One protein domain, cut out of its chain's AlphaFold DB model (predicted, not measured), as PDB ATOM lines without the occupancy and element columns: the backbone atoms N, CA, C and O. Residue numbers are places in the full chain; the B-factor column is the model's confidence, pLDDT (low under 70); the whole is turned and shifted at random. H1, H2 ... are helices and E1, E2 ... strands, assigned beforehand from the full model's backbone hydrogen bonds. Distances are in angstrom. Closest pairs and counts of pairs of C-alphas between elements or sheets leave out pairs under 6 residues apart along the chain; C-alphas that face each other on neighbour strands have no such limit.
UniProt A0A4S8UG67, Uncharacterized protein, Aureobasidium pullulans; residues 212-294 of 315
ATOM      1  N   HIS A 212      -4.191  -3.041 -29.241       90.56
ATOM      2  CA  HIS A 212      -5.448  -3.142 -29.984       90.56
ATOM      3  C   HIS A 212      -6.674  -2.904 -29.087       90.56
ATOM      4  O   HIS A 212      -7.666  -2.348 -29.546       90.56
ATOM      5  N   GLU A 213      -6.594  -3.278 -27.804       91.88
ATOM      6  CA  GLU A 213      -7.633  -2.971 -26.817       91.88
ATOM      7  C   GLU A 213      -7.742  -1.453 -26.614       91.88
ATOM      8  O   GLU A 213      -8.843  -0.904 -26.653       91.88
ATOM      9  N   MET A 214      -6.602  -0.771 -26.457       92.88
ATOM     10  CA  MET A 214      -6.562   0.684 -26.294       92.88
ATOM     11  C   MET A 214      -6.998   1.432 -27.553       92.88
ATOM     12  O   MET A 214      -7.757   2.388 -27.433       92.88
ATOM     13  N   GLU A 215      -6.599   0.977 -28.743       93.38
ATOM     14  CA  GLU A 215      -7.065   1.562 -30.005       93.38
ATOM     15  C   GLU A 215      -8.584   1.438 -30.137       93.38
ATOM     16  O   GLU A 215      -9.273   2.415 -30.426       93.38
ATOM     17  N   PHE A 216      -9.134   0.252 -29.866       93.19
ATOM     18  CA  PHE A 216     -10.578   0.075 -29.864       93.19
ATOM     19  C   PHE A 216     -11.238   0.998 -28.839       93.19
ATOM     20  O   PHE A 216     -12.176   1.702 -29.186       93.19
ATOM     21  N   ALA A 217     -10.749   1.034 -27.601       93.38
ATOM     22  CA  ALA A 217     -11.355   1.822 -26.535       93.38
ATOM     23  C   ALA A 217     -11.309   3.332 -26.815       93.38
ATOM     24  O   ALA A 217     -12.320   4.014 -26.644       93.38
ATOM     25  N   LEU A 218     -10.159   3.861 -27.234       93.19
ATOM     26  CA  LEU A 218      -9.939   5.295 -27.416       93.19
ATOM     27  C   LEU A 218     -10.427   5.803 -28.773       93.19
ATOM     28  O   LEU A 218     -10.991   6.894 -28.821       93.19
ATOM     29  N   ASN A 219     -10.250   5.016 -29.836       94.75
ATOM     30  CA  ASN A 219     -10.486   5.451 -31.213       94.75
ATOM     31  C   ASN A 219     -11.622   4.693 -31.919       94.75
ATOM     32  O   ASN A 219     -12.209   5.211 -32.865       94.75
ATOM     33  N   GLY A 220     -12.019   3.518 -31.423       92.81
ATOM     34  CA  GLY A 220     -13.165   2.744 -31.929       92.81
ATOM     35  C   GLY A 220     -12.805   1.720 -33.005       92.81
ATOM     36  O   GLY A 220     -13.679   0.986 -33.465       92.81
ATOM     37  N   GLY A 221     -11.530   1.644 -33.386       89.69
ATOM     38  CA  GLY A 221     -11.023   0.800 -34.463       89.69
ATOM     39  C   GLY A 221      -9.955   1.524 -35.279       89.69
ATOM     40  O   GLY A 221      -9.569   2.638 -34.938       89.69
ATOM     41  N   GLY A 222      -9.490   0.878 -36.351       85.81
ATOM     42  CA  GLY A 222      -8.572   1.501 -37.304       85.81
ATOM     43  C   GLY A 222      -9.230   2.632 -38.100       85.81
ATOM     44  O   GLY A 222     -10.454   2.739 -38.171       85.81
ATOM     45  N   LEU A 223      -8.398   3.473 -38.720       83.50
ATOM     46  CA  LEU A 223      -8.813   4.623 -39.537       83.50
ATOM     47  C   LEU A 223      -9.790   4.259 -40.665       83.50
ATOM     48  O   LEU A 223     -10.703   5.021 -40.964       83.50
ATOM     49  N   ASP A 224      -9.653   3.066 -41.239       82.75
ATOM     50  CA  ASP A 224     -10.515   2.532 -42.296       82.75
ATOM     51  C   ASP A 224     -11.963   2.267 -41.849       82.75
ATOM     52  O   ASP A 224     -12.858   2.148 -42.688       82.75
ATOM     53  N   ALA A 225     -12.221   2.211 -40.539       88.12
ATOM     54  CA  ALA A 225     -13.564   2.048 -39.989       88.12
ATOM     55  C   ALA A 225     -14.394   3.347 -39.997       88.12
ATOM     56  O   ALA A 225     -15.617   3.282 -39.833       88.12
ATOM     57  N   PHE A 226     -13.762   4.512 -40.191       92.44
ATOM     58  CA  PHE A 226     -14.397   5.824 -40.042       92.44
ATOM     59  C   PHE A 226     -14.277   6.644 -41.328       92.44
ATOM     60  O   PHE A 226     -13.356   7.443 -41.458       92.44
ATOM     61  N   PRO A 227     -15.215   6.499 -42.286       92.19
ATOM     62  CA  PRO A 227     -15.143   7.193 -43.577       92.19
ATOM     63  C   PRO A 227     -15.250   8.722 -43.468       92.19
ATOM     64  O   PRO A 227     -14.973   9.423 -44.432       92.19
ATOM     65  N   ASP A 228     -15.665   9.246 -42.314       93.88
ATOM     66  CA  ASP A 228     -15.684  10.680 -42.015       93.88
ATOM     67  C   ASP A 228     -14.416  11.171 -41.297       93.88
ATOM     68  O   ASP A 228     -14.349  12.334 -40.905       93.88
ATOM     69  N   GLY A 229     -13.422  10.297 -41.104       95.00
ATOM     70  CA  GLY A 229     -12.151  10.611 -40.456       95.00
ATOM     71  C   GLY A 229     -12.249  10.892 -38.955       95.00
ATOM     72  O   GLY A 229     -11.248  11.275 -38.349       95.00
ATOM     73  N   ILE A 230     -13.419  10.712 -38.329       95.88
ATOM     74  CA  ILE A 230     -13.638  11.023 -36.913       95.88
ATOM     75  C   ILE A 230     -13.659   9.741 -36.089       95.88
ATOM     76  O   ILE A 230     -14.530   8.885 -36.272       95.88
ATOM     77  N   ALA A 231     -12.748   9.653 -35.120       94.94
ATOM     78  CA  ALA A 231     -12.683   8.542 -34.179       94.94
ATOM     79  C   ALA A 231     -14.005   8.366 -33.408       94.94
ATOM     80  O   ALA A 231     -14.699   9.336 -33.083       94.94
ATOM     81  N   ASN A 232     -14.347   7.117 -33.077       93.38
ATOM     82  CA  ASN A 232     -15.580   6.768 -32.364       93.38
ATOM     83  C   ASN A 232     -15.350   5.755 -31.229       93.38
ATOM     84  O   ASN A 232     -16.077   4.770 -31.088       93.38
ATOM     85  N   GLY A 233     -14.304   5.973 -30.429       92.44
ATOM     86  CA  GLY A 233     -13.951   5.087 -29.321       92.44
ATOM     87  C   GLY A 233     -14.976   5.099 -28.184       92.44
ATOM     88  O   GLY A 233     -15.338   6.171 -27.691       92.44
ATOM     89  N   PRO A 234     -15.426   3.935 -27.684       90.94
ATOM     90  CA  PRO A 234     -16.416   3.875 -26.619       90.94
ATOM     91  C   PRO A 234     -15.898   4.434 -25.286       90.94
ATOM     92  O   PRO A 234     -16.702   4.876 -24.476       90.94
ATOM     93  N   ALA A 235     -14.587   4.482 -25.030       87.88
ATOM     94  CA  ALA A 235     -14.053   5.139 -23.831       87.88
ATOM     95  C   ALA A 235     -14.178   6.669 -23.861       87.88
ATOM     96  O   ALA A 235     -14.096   7.301 -22.808       87.88
ATOM     97  N   ARG A 236     -14.396   7.249 -25.045       83.94
ATOM     98  CA  ARG A 236     -14.695   8.668 -25.236       83.94
ATOM     99  C   ARG A 236     -16.204   8.894 -25.155       83.94
ATOM    100  O   ARG A 236     -16.683   9.474 -24.188       83.94
ATOM    101  N   TYR A 237     -16.958   8.240 -26.041       81.31
ATOM    102  CA  TYR A 237     -18.403   8.466 -26.197       81.31
ATOM    103  C   TYR A 237     -19.311   7.753 -25.171       81.31
ATOM    104  O   TYR A 237     -20.528   7.969 -25.121       81.31
ATOM    105  N   ARG A 238     -18.731   6.869 -24.344       80.06
ATOM    106  CA  ARG A 238     -19.377   6.146 -23.229       80.06
ATOM    107  C   ARG A 238     -18.481   6.140 -21.983       80.06
ATOM    108  O   ARG A 238     -18.353   5.137 -21.278       80.06
ATOM    109  N   GLY A 239     -17.808   7.262 -21.717       74.25
ATOM    110  CA  GLY A 239     -16.708   7.331 -20.747       74.25
ATOM    111  C   GLY A 239     -17.021   6.828 -19.330       74.25
ATOM    112  O   GLY A 239     -16.141   6.270 -18.679       74.25
ATOM    113  N   SER A 240     -18.265   6.949 -18.853       73.19
ATOM    114  CA  SER A 240     -18.671   6.447 -17.530       73.19
ATOM    115  C   SER A 240     -18.693   4.915 -17.448       73.19
ATOM    116  O   SER A 240     -18.258   4.349 -16.445       73.19
ATOM    117  N   SER A 241     -19.153   4.231 -18.499       77.69
ATOM    118  CA  SER A 241     -19.238   2.765 -18.551       77.69
ATOM    119  C   SER A 241     -17.913   2.106 -18.955       77.69
ATOM    120  O   SER A 241     -17.682   0.939 -18.643       77.69
ATOM    121  N   MET A 242     -17.014   2.871 -19.579       83.50
ATOM    122  CA  MET A 242     -15.746   2.394 -20.145       83.50
ATOM    123  C   MET A 242     -14.505   2.942 -19.420       83.50
ATOM    124  O   MET A 242     -13.374   2.747 -19.873       83.50
ATOM    125  N   GLY A 243     -14.683   3.583 -18.258       81.38
ATOM    126  CA  GLY A 243     -13.595   4.176 -17.472       81.38
ATOM    127  C   GLY A 243     -12.482   3.191 -17.099       81.38
ATOM    128  O   GLY A 243     -11.330   3.594 -16.974       81.38
ATOM    129  N   PHE A 244     -12.783   1.890 -17.018       86.56
ATOM    130  CA  PHE A 244     -11.793   0.843 -16.745       86.56
ATOM    131  C   PHE A 244     -10.625   0.850 -17.748       86.56
ATOM    132  O   PHE A 244      -9.488   0.660 -17.321       86.56
ATOM    133  N   PHE A 245     -10.875   1.104 -19.041       88.88
ATOM    134  CA  PHE A 245      -9.831   1.124 -20.076       88.88
ATOM    135  C   PHE A 245      -8.843   2.270 -19.880       88.88
ATOM    136  O   PHE A 245      -7.653   2.108 -20.111       88.88
ATOM    137  N   THR A 246      -9.356   3.420 -19.442       88.44
ATOM    138  CA  THR A 246      -8.580   4.661 -19.312       88.44
ATOM    139  C   THR A 246      -8.069   4.898 -17.891       88.44
ATOM    140  O   THR A 246      -7.323   5.844 -17.637       88.44
ATOM    141  N   ASN A 247      -8.431   4.017 -16.954       89.75
ATOM    142  CA  ASN A 247      -7.795   3.961 -15.651       89.75
ATOM    143  C   ASN A 247      -6.371   3.410 -15.794       89.75
ATOM    144  O   ASN A 247      -6.140   2.397 -16.460       89.75
ATOM    145  N   GLY A 248      -5.420   4.079 -15.151       91.19
ATOM    146  CA  GLY A 248      -3.999   3.826 -15.338       91.19
ATOM    147  C   GLY A 248      -3.365   4.687 -16.431       91.19
ATOM    148  O   GLY A 248      -2.195   4.490 -16.717       91.19
ATOM    149  N   MET A 249      -4.075   5.646 -17.037       93.75
ATOM    150  CA  MET A 249      -3.459   6.631 -17.936       93.75
ATOM    151  C   MET A 249      -2.815   7.772 -17.141       93.75
ATOM    152  O   MET A 249      -3.304   8.128 -16.072       93.75
ATOM    153  N   THR A 250      -1.757   8.400 -17.654       94.38
ATOM    154  CA  THR A 250      -1.167   9.603 -17.035       94.38
ATOM    155  C   THR A 250      -2.013  10.857 -17.236       94.38
ATOM    156  O   THR A 250      -1.791  11.848 -16.550       94.38
ATOM    157  N   TRP A 251      -2.976  10.829 -18.159       93.50
ATOM    158  CA  TRP A 251      -3.832  11.963 -18.493       93.50
ATOM    159  C   TRP A 251      -5.260  11.490 -18.782       93.50
ATOM    160  O   TRP A 251      -5.575  11.102 -19.906       93.50
ATOM    161  N   GLN A 252      -6.104  11.468 -17.746       88.75
ATOM    162  CA  GLN A 252      -7.536  11.167 -17.851       88.75
ATOM    163  C   GLN A 252      -8.258  11.485 -16.537       88.75
ATOM    164  O   GLN A 252      -7.780  11.102 -15.484       88.75
ATOM    165  N   TRP A 253      -9.461  12.065 -16.538       80.31
ATOM    166  CA  TRP A 253     -10.025  12.593 -15.276       80.31
ATOM    167  C   TRP A 253     -10.374  11.557 -14.174       80.31
ATOM    168  O   TRP A 253     -10.488  11.944 -13.012       80.31
ATOM    169  N   TRP A 254     -10.511  10.260 -14.495       79.31
ATOM    170  CA  TRP A 254     -10.827   9.194 -13.519       79.31
ATOM    171  C   TRP A 254      -9.616   8.363 -13.059       79.31
ATOM    172  O   TRP A 254      -9.795   7.412 -12.300       79.31
ATOM    173  N   THR A 255      -8.416   8.627 -13.577       88.06
ATOM    174  CA  THR A 255      -7.245   7.753 -13.375       88.06
ATOM    175  C   THR A 255      -6.544   8.007 -12.037       88.06
ATOM    176  O   THR A 255      -6.512   9.139 -11.551       88.06
ATOM    177  N   THR A 256      -5.953   6.965 -11.444       87.69
ATOM    178  CA  THR A 256      -5.146   7.075 -10.211       87.69
ATOM    179  C   THR A 256      -3.644   7.174 -10.473       87.69
ATOM    180  O   THR A 256      -2.906   7.652  -9.611       87.69
ATOM    181  N   LEU A 257      -3.179   6.792 -11.670       91.62
ATOM    182  CA  LEU A 257      -1.748   6.714 -11.987       91.62
ATOM    183  C   LEU A 257      -0.957   8.010 -11.711       91.62
ATOM    184  O   LEU A 257       0.153   7.905 -11.203       91.62
ATOM    185  N   PRO A 258      -1.448   9.229 -12.000       93.25
ATOM    186  CA  PRO A 258      -0.719  10.457 -11.696       93.25
ATOM    187  C   PRO A 258      -0.323  10.575 -10.223       93.25
ATOM    188  O   PRO A 258       0.726  11.131  -9.909       93.25
ATOM    189  N   GLU A 259      -1.148  10.057  -9.314       89.38
ATOM    190  CA  GLU A 259      -0.837  10.024  -7.892       89.38
ATOM    191  C   GLU A 259       0.182   8.926  -7.563       89.38
ATOM    192  O   GLU A 259       1.185   9.220  -6.906       89.38
ATOM    193  N   ASP A 260      -0.028   7.713  -8.084       88.81
ATOM    194  CA  ASP A 260       0.884   6.570  -7.924       88.81
ATOM    195  C   ASP A 260       2.281   6.855  -8.507       88.81
ATOM    196  O   ASP A 260       3.288   6.354  -8.017       88.81
ATOM    197  N   LEU A 261       2.356   7.718  -9.521       91.44
ATOM    198  CA  LEU A 261       3.592   8.186 -10.130       91.44
ATOM    199  C   LEU A 261       4.225   9.351  -9.359       91.44
ATOM    200  O   LEU A 261       5.417   9.326  -9.053       91.44
ATOM    201  N   ALA A 262       3.456  10.398  -9.049       90.75
ATOM    202  CA  ALA A 262       4.017  11.611  -8.459       90.75
ATOM    203  C   ALA A 262       4.458  11.412  -7.006       90.75
ATOM    204  O   ALA A 262       5.444  12.013  -6.585       90.75
ATOM    205  N   ASN A 263       3.738  10.596  -6.232       89.12
ATOM    206  CA  ASN A 263       4.014  10.411  -4.811       89.12
ATOM    207  C   ASN A 263       5.412   9.826  -4.541       89.12
ATOM    208  O   ASN A 263       6.176  10.509  -3.858       89.12
ATOM    209  N   PRO A 264       5.796   8.645  -5.069       90.88
ATOM    210  CA  PRO A 264       7.136   8.108  -4.841       90.88
ATOM    211  C   PRO A 264       8.220   9.001  -5.450       90.88
ATOM    212  O   PRO A 264       9.270   9.185  -4.838       90.88
ATOM    213  N   TRP A 265       7.958   9.629  -6.603       92.31
ATOM    214  CA  TRP A 265       8.918  10.530  -7.242       92.31
ATOM    215  C   TRP A 265       9.224  11.778  -6.397       92.31
ATOM    216  O   TRP A 265      10.392  12.090  -6.172       92.31
ATOM    217  N   TYR A 266       8.208  12.466  -5.865       90.38
ATOM    218  CA  TYR A 266       8.388  13.704  -5.090       90.38
ATOM    219  C   TYR A 266       9.206  13.533  -3.811       90.38
ATOM    220  O   TYR A 266       9.878  14.477  -3.393       90.38
ATOM    221  N   ILE A 267       9.149  12.357  -3.184       91.38
ATOM    222  CA  ILE A 267       9.900  12.064  -1.956       91.38
ATOM    223  C   ILE A 267      11.096  11.133  -2.191       91.38
ATOM    224  O   ILE A 267      11.759  10.757  -1.227       91.38
ATOM    225  N   ASN A 268      11.382  10.780  -3.450       91.94
ATOM    226  CA  ASN A 268      12.445   9.852  -3.837       91.94
ATOM    227  C   ASN A 268      12.343   8.476  -3.134       91.94
ATOM    228  O   ASN A 268      13.336   7.948  -2.633       91.94
ATOM    229  N   GLU A 269      11.137   7.900  -3.068       92.88
ATOM    230  CA  GLU A 269      10.850   6.589  -2.457       92.88
ATOM    231  C   GLU A 269      11.276   5.443  -3.391       92.88
ATOM    232  O   GLU A 269      10.461   4.820  -4.068       92.88
ATOM    233  N   VAL A 270      12.581   5.176  -3.448       91.56
ATOM    234  CA  VAL A 270      13.183   4.167  -4.343       91.56
ATOM    235  C   VAL A 270      12.767   2.722  -4.052       91.56
ATOM    236  O   VAL A 270      12.815   1.893  -4.956       91.56
ATOM    237  N   ASP A 271      12.341   2.429  -2.819       89.00
ATOM    238  CA  ASP A 271      11.962   1.086  -2.356       89.00
ATOM    239  C   ASP A 271      10.439   0.839  -2.428       89.00
ATOM    240  O   ASP A 271       9.905  -0.037  -1.743       89.00
ATOM    241  N   ASN A 272       9.710   1.624  -3.231       85.75
ATOM    242  CA  ASN A 272       8.269   1.455  -3.397       85.75
ATOM    243  C   ASN A 272       7.960   0.143  -4.160       85.75
ATOM    244  O   ASN A 272       8.415  -0.024  -5.294       85.75
ATOM    245  N   PRO A 273       7.170  -0.790  -3.588       83.69
ATOM    246  CA  PRO A 273       6.871  -2.079  -4.221       83.69
ATOM    247  C   PRO A 273       5.953  -1.972  -5.452       83.69
ATOM    248  O   PRO A 273       5.788  -2.952  -6.174       83.69
ATOM    249  N   ILE A 274       5.333  -0.810  -5.670       81.69
ATOM    250  CA  ILE A 274       4.354  -0.521  -6.724       81.69
ATOM    251  C   ILE A 274       4.844   0.726  -7.479       81.69
ATOM    252  O   ILE A 274       4.165   1.745  -7.557       81.69
ATOM    253  N   LEU A 275       6.081   0.673  -7.982       86.62
ATOM    254  CA  LEU A 275       6.670   1.760  -8.761       86.62
ATOM    255  C   LEU A 275       6.229   1.641 -10.230       86.62
ATOM    256  O   LEU A 275       6.525   0.620 -10.853       86.62
ATOM    257  N   PRO A 276       5.556   2.651 -10.813       90.00
ATOM    258  CA  PRO A 276       5.235   2.622 -12.233       90.00
ATOM    259  C   PRO A 276       6.502   2.530 -13.090       90.00
ATOM    260  O   PRO A 276       7.440   3.297 -12.878       90.00
ATOM    261  N   ASP A 277       6.498   1.665 -14.106       88.50
ATOM    262  CA  ASP A 277       7.693   1.339 -14.916       88.50
ATOM    263  C   ASP A 277       8.278   2.535 -15.692       88.50
ATOM    264  O   ASP A 277       9.380   2.473 -16.233       88.50
ATOM    265  N   MET A 278       7.536   3.640 -15.765       89.69
ATOM    266  CA  MET A 278       7.996   4.894 -16.361       89.69
ATOM    267  C   MET A 278       8.893   5.727 -15.433       89.69
ATOM    268  O   MET A 278       9.488   6.697 -15.898       89.69
ATOM    269  N   LEU A 279       9.002   5.381 -14.148       92.44
ATOM    270  CA  LEU A 279       9.991   5.964 -13.244       92.44
ATOM    271  C   LEU A 279      11.298   5.174 -13.336       92.44
ATOM    272  O   LEU A 279      11.343   3.975 -13.073       92.44
ATOM    273  N   LEU A 280      12.383   5.863 -13.675       92.62
ATOM    274  CA  LEU A 280      13.715   5.273 -13.712       92.62
ATOM    275  C   LEU A 280      14.343   5.345 -12.317       92.62
ATOM    276  O   LEU A 280      14.539   6.437 -11.791       92.62
ATOM    277  N   ASN A 281      14.691   4.193 -11.742       92.75
ATOM    278  CA  ASN A 281      15.503   4.107 -10.529       92.75
ATOM    279  C   ASN A 281      16.977   3.912 -10.905       92.75
ATOM    280  O   ASN A 281      17.373   2.837 -11.357       92.75
ATOM    281  N   GLU A 282      17.790   4.949 -10.716       93.88
ATOM    282  CA  GLU A 282      19.220   4.911 -11.012       93.88
ATOM    283  C   GLU A 282      20.025   5.617  -9.917       93.88
ATOM    284  O   GLU A 282      19.770   6.766  -9.559       93.88
ATOM    285  N   GLY A 283      21.021   4.917  -9.364       92.69
ATOM    286  CA  GLY A 283      21.932   5.491  -8.370       92.69
ATOM    287  C   GLY A 283      21.263   5.929  -7.060       92.69
ATOM    288  O   GLY A 283      21.774   6.830  -6.406       92.69
ATOM    289  N   GLY A 284      20.131   5.322  -6.681       93.31
ATOM    290  CA  GLY A 284      19.358   5.728  -5.499       93.31
ATOM    291  C   GLY A 284      18.473   6.958  -5.731       93.31
ATOM    292  O   GLY A 284      18.015   7.579  -4.767       93.31
ATOM    293  N   HIS A 285      18.226   7.308  -6.993       94.88
ATOM    294  CA  HIS A 285      17.364   8.412  -7.390       94.88
ATOM    295  C   HIS A 285      16.266   7.951  -8.347       94.88
ATOM    296  O   HIS A 285      16.511   7.140  -9.239       94.88
ATOM    297  N   LEU A 286      15.065   8.504  -8.167       94.69
ATOM    298  CA  LEU A 286      13.944   8.347  -9.085       94.69
ATOM    299  C   LEU A 286      13.898   9.503 -10.086       94.69
ATOM    300  O   LEU A 286      13.835  10.675  -9.709       94.69
ATOM    301  N   TYR A 287      13.846   9.164 -11.369       94.31
ATOM    302  CA  TYR A 287      13.691  10.110 -12.466       94.31
ATOM    303  C   TYR A 287      12.351   9.876 -13.159       94.31
ATOM    304  O   TYR A 287      12.019   8.748 -13.518       94.31
ATOM    305  N   ALA A 288      11.593  10.952 -13.357       92.94
ATOM    306  CA  ALA A 288      10.342  10.933 -14.102       92.94
ATOM    307  C   ALA A 288      10.547  11.495 -15.518       92.94
ATOM    308  O   ALA A 288      11.382  12.386 -15.713       92.94
ATOM    309  N   PRO A 289       9.784  11.017 -16.515       92.00
ATOM    310  CA  PRO A 289       9.801  11.601 -17.845       92.00
ATOM    311  C   PRO A 289       9.227  13.024 -17.810       92.00
ATOM    312  O   PRO A 289       8.392  13.362 -16.968       92.00
ATOM    313  N   ASN A 290       9.650  13.868 -18.752       91.06
ATOM    314  CA  ASN A 290       9.104  15.215 -18.905       91.06
ATOM    315  C   ASN A 290       7.712  15.148 -19.553       91.06
ATOM    316  O   ASN A 290       7.584  15.239 -20.773       91.06
ATOM    317  N   ILE A 291       6.691  14.952 -18.722       93.31
ATOM    318  CA  ILE A 291       5.289  14.836 -19.130       93.31
ATOM    319  C   ILE A 291       4.394  15.745 -18.293       93.31
ATOM    320  O   ILE A 291       4.777  16.235 -17.223       93.31
ATOM    321  N   ILE A 292       3.171  15.937 -18.784       94.75
ATOM    322  CA  ILE A 292       2.060  16.456 -17.994       94.75
ATOM    323  C   ILE A 292       1.211  15.287 -17.497       94.75
ATOM    324  O   ILE A 292       0.975  14.332 -18.236       94.75
ATOM    325  N   ILE A 293       0.769  15.354 -16.243       94.69
ATOM    326  CA  ILE A 293      -0.091  14.336 -15.638       94.69
ATOM    327  C   ILE A 293      -1.356  14.960 -15.050       94.69
ATOM    328  O   ILE A 293      -1.310  16.066 -14.503       94.69
ATOM    329  N   HIS A 294      -2.479  14.248 -15.144       94.81
ATOM    330  CA  HIS A 294      -3.774  14.675 -14.614       94.81
ATOM    331  C   HIS A 294      -4.728  13.491 -14.376       94.81
ATOM    332  O   HIS A 294      -4.817  12.619 -15.247       94.81
TER     333      HIS A 294
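This is residues 212 to 294 of the 315 residues of an uncharacterized protein of Aureobasidium pullulans (UniProt A0A4S8UG67). With little regular structure, this is a loose rod: short helices H1, H2 and H3 cluster toward one end, where residues 224 to 229 stick out, and H4 with the antiparallel hairpin E1 and E2 makes the other. The 83 printed residues, mostly helix in class, have 33 in four named helices, then two strands; the radius of gyration of the C-alphas is 16.3 A, the spans 51 by 23 by 19 A.

Find C-alpha 212 at (-5.448, -3.142, -29.984), where H1 begins, residues 212 to 219. Next come H2, 234 to 237, H3, 243 to 246, and H4, 257 to 267, 16.3 A long. E1, 280 to 282, precedes E2, 285 to 287, ending at (13.691, 10.110, -12.466).

H1 touches H2, closest C-alphas Ala 217 and Ala 235, 5.1 A. H4 touches no helix; its closest C-alpha to E2 is Trp 265, 5.8 A from Leu 286. Across the hairpin E1 and E2, N 280 and O 287 are within hydrogen-bond range, 2.9 A. Every O i to N i+4 pair is within range in H1, 4 of 7 in H4; H2 and H3 are too short.

The farthest C-alphas, Pro 227 and Gly 284, are 51.4 A apart. The printed part has no cut; links H1 to H2 and H4 to E1 are long. No printed residue is under 70 in pLDDT.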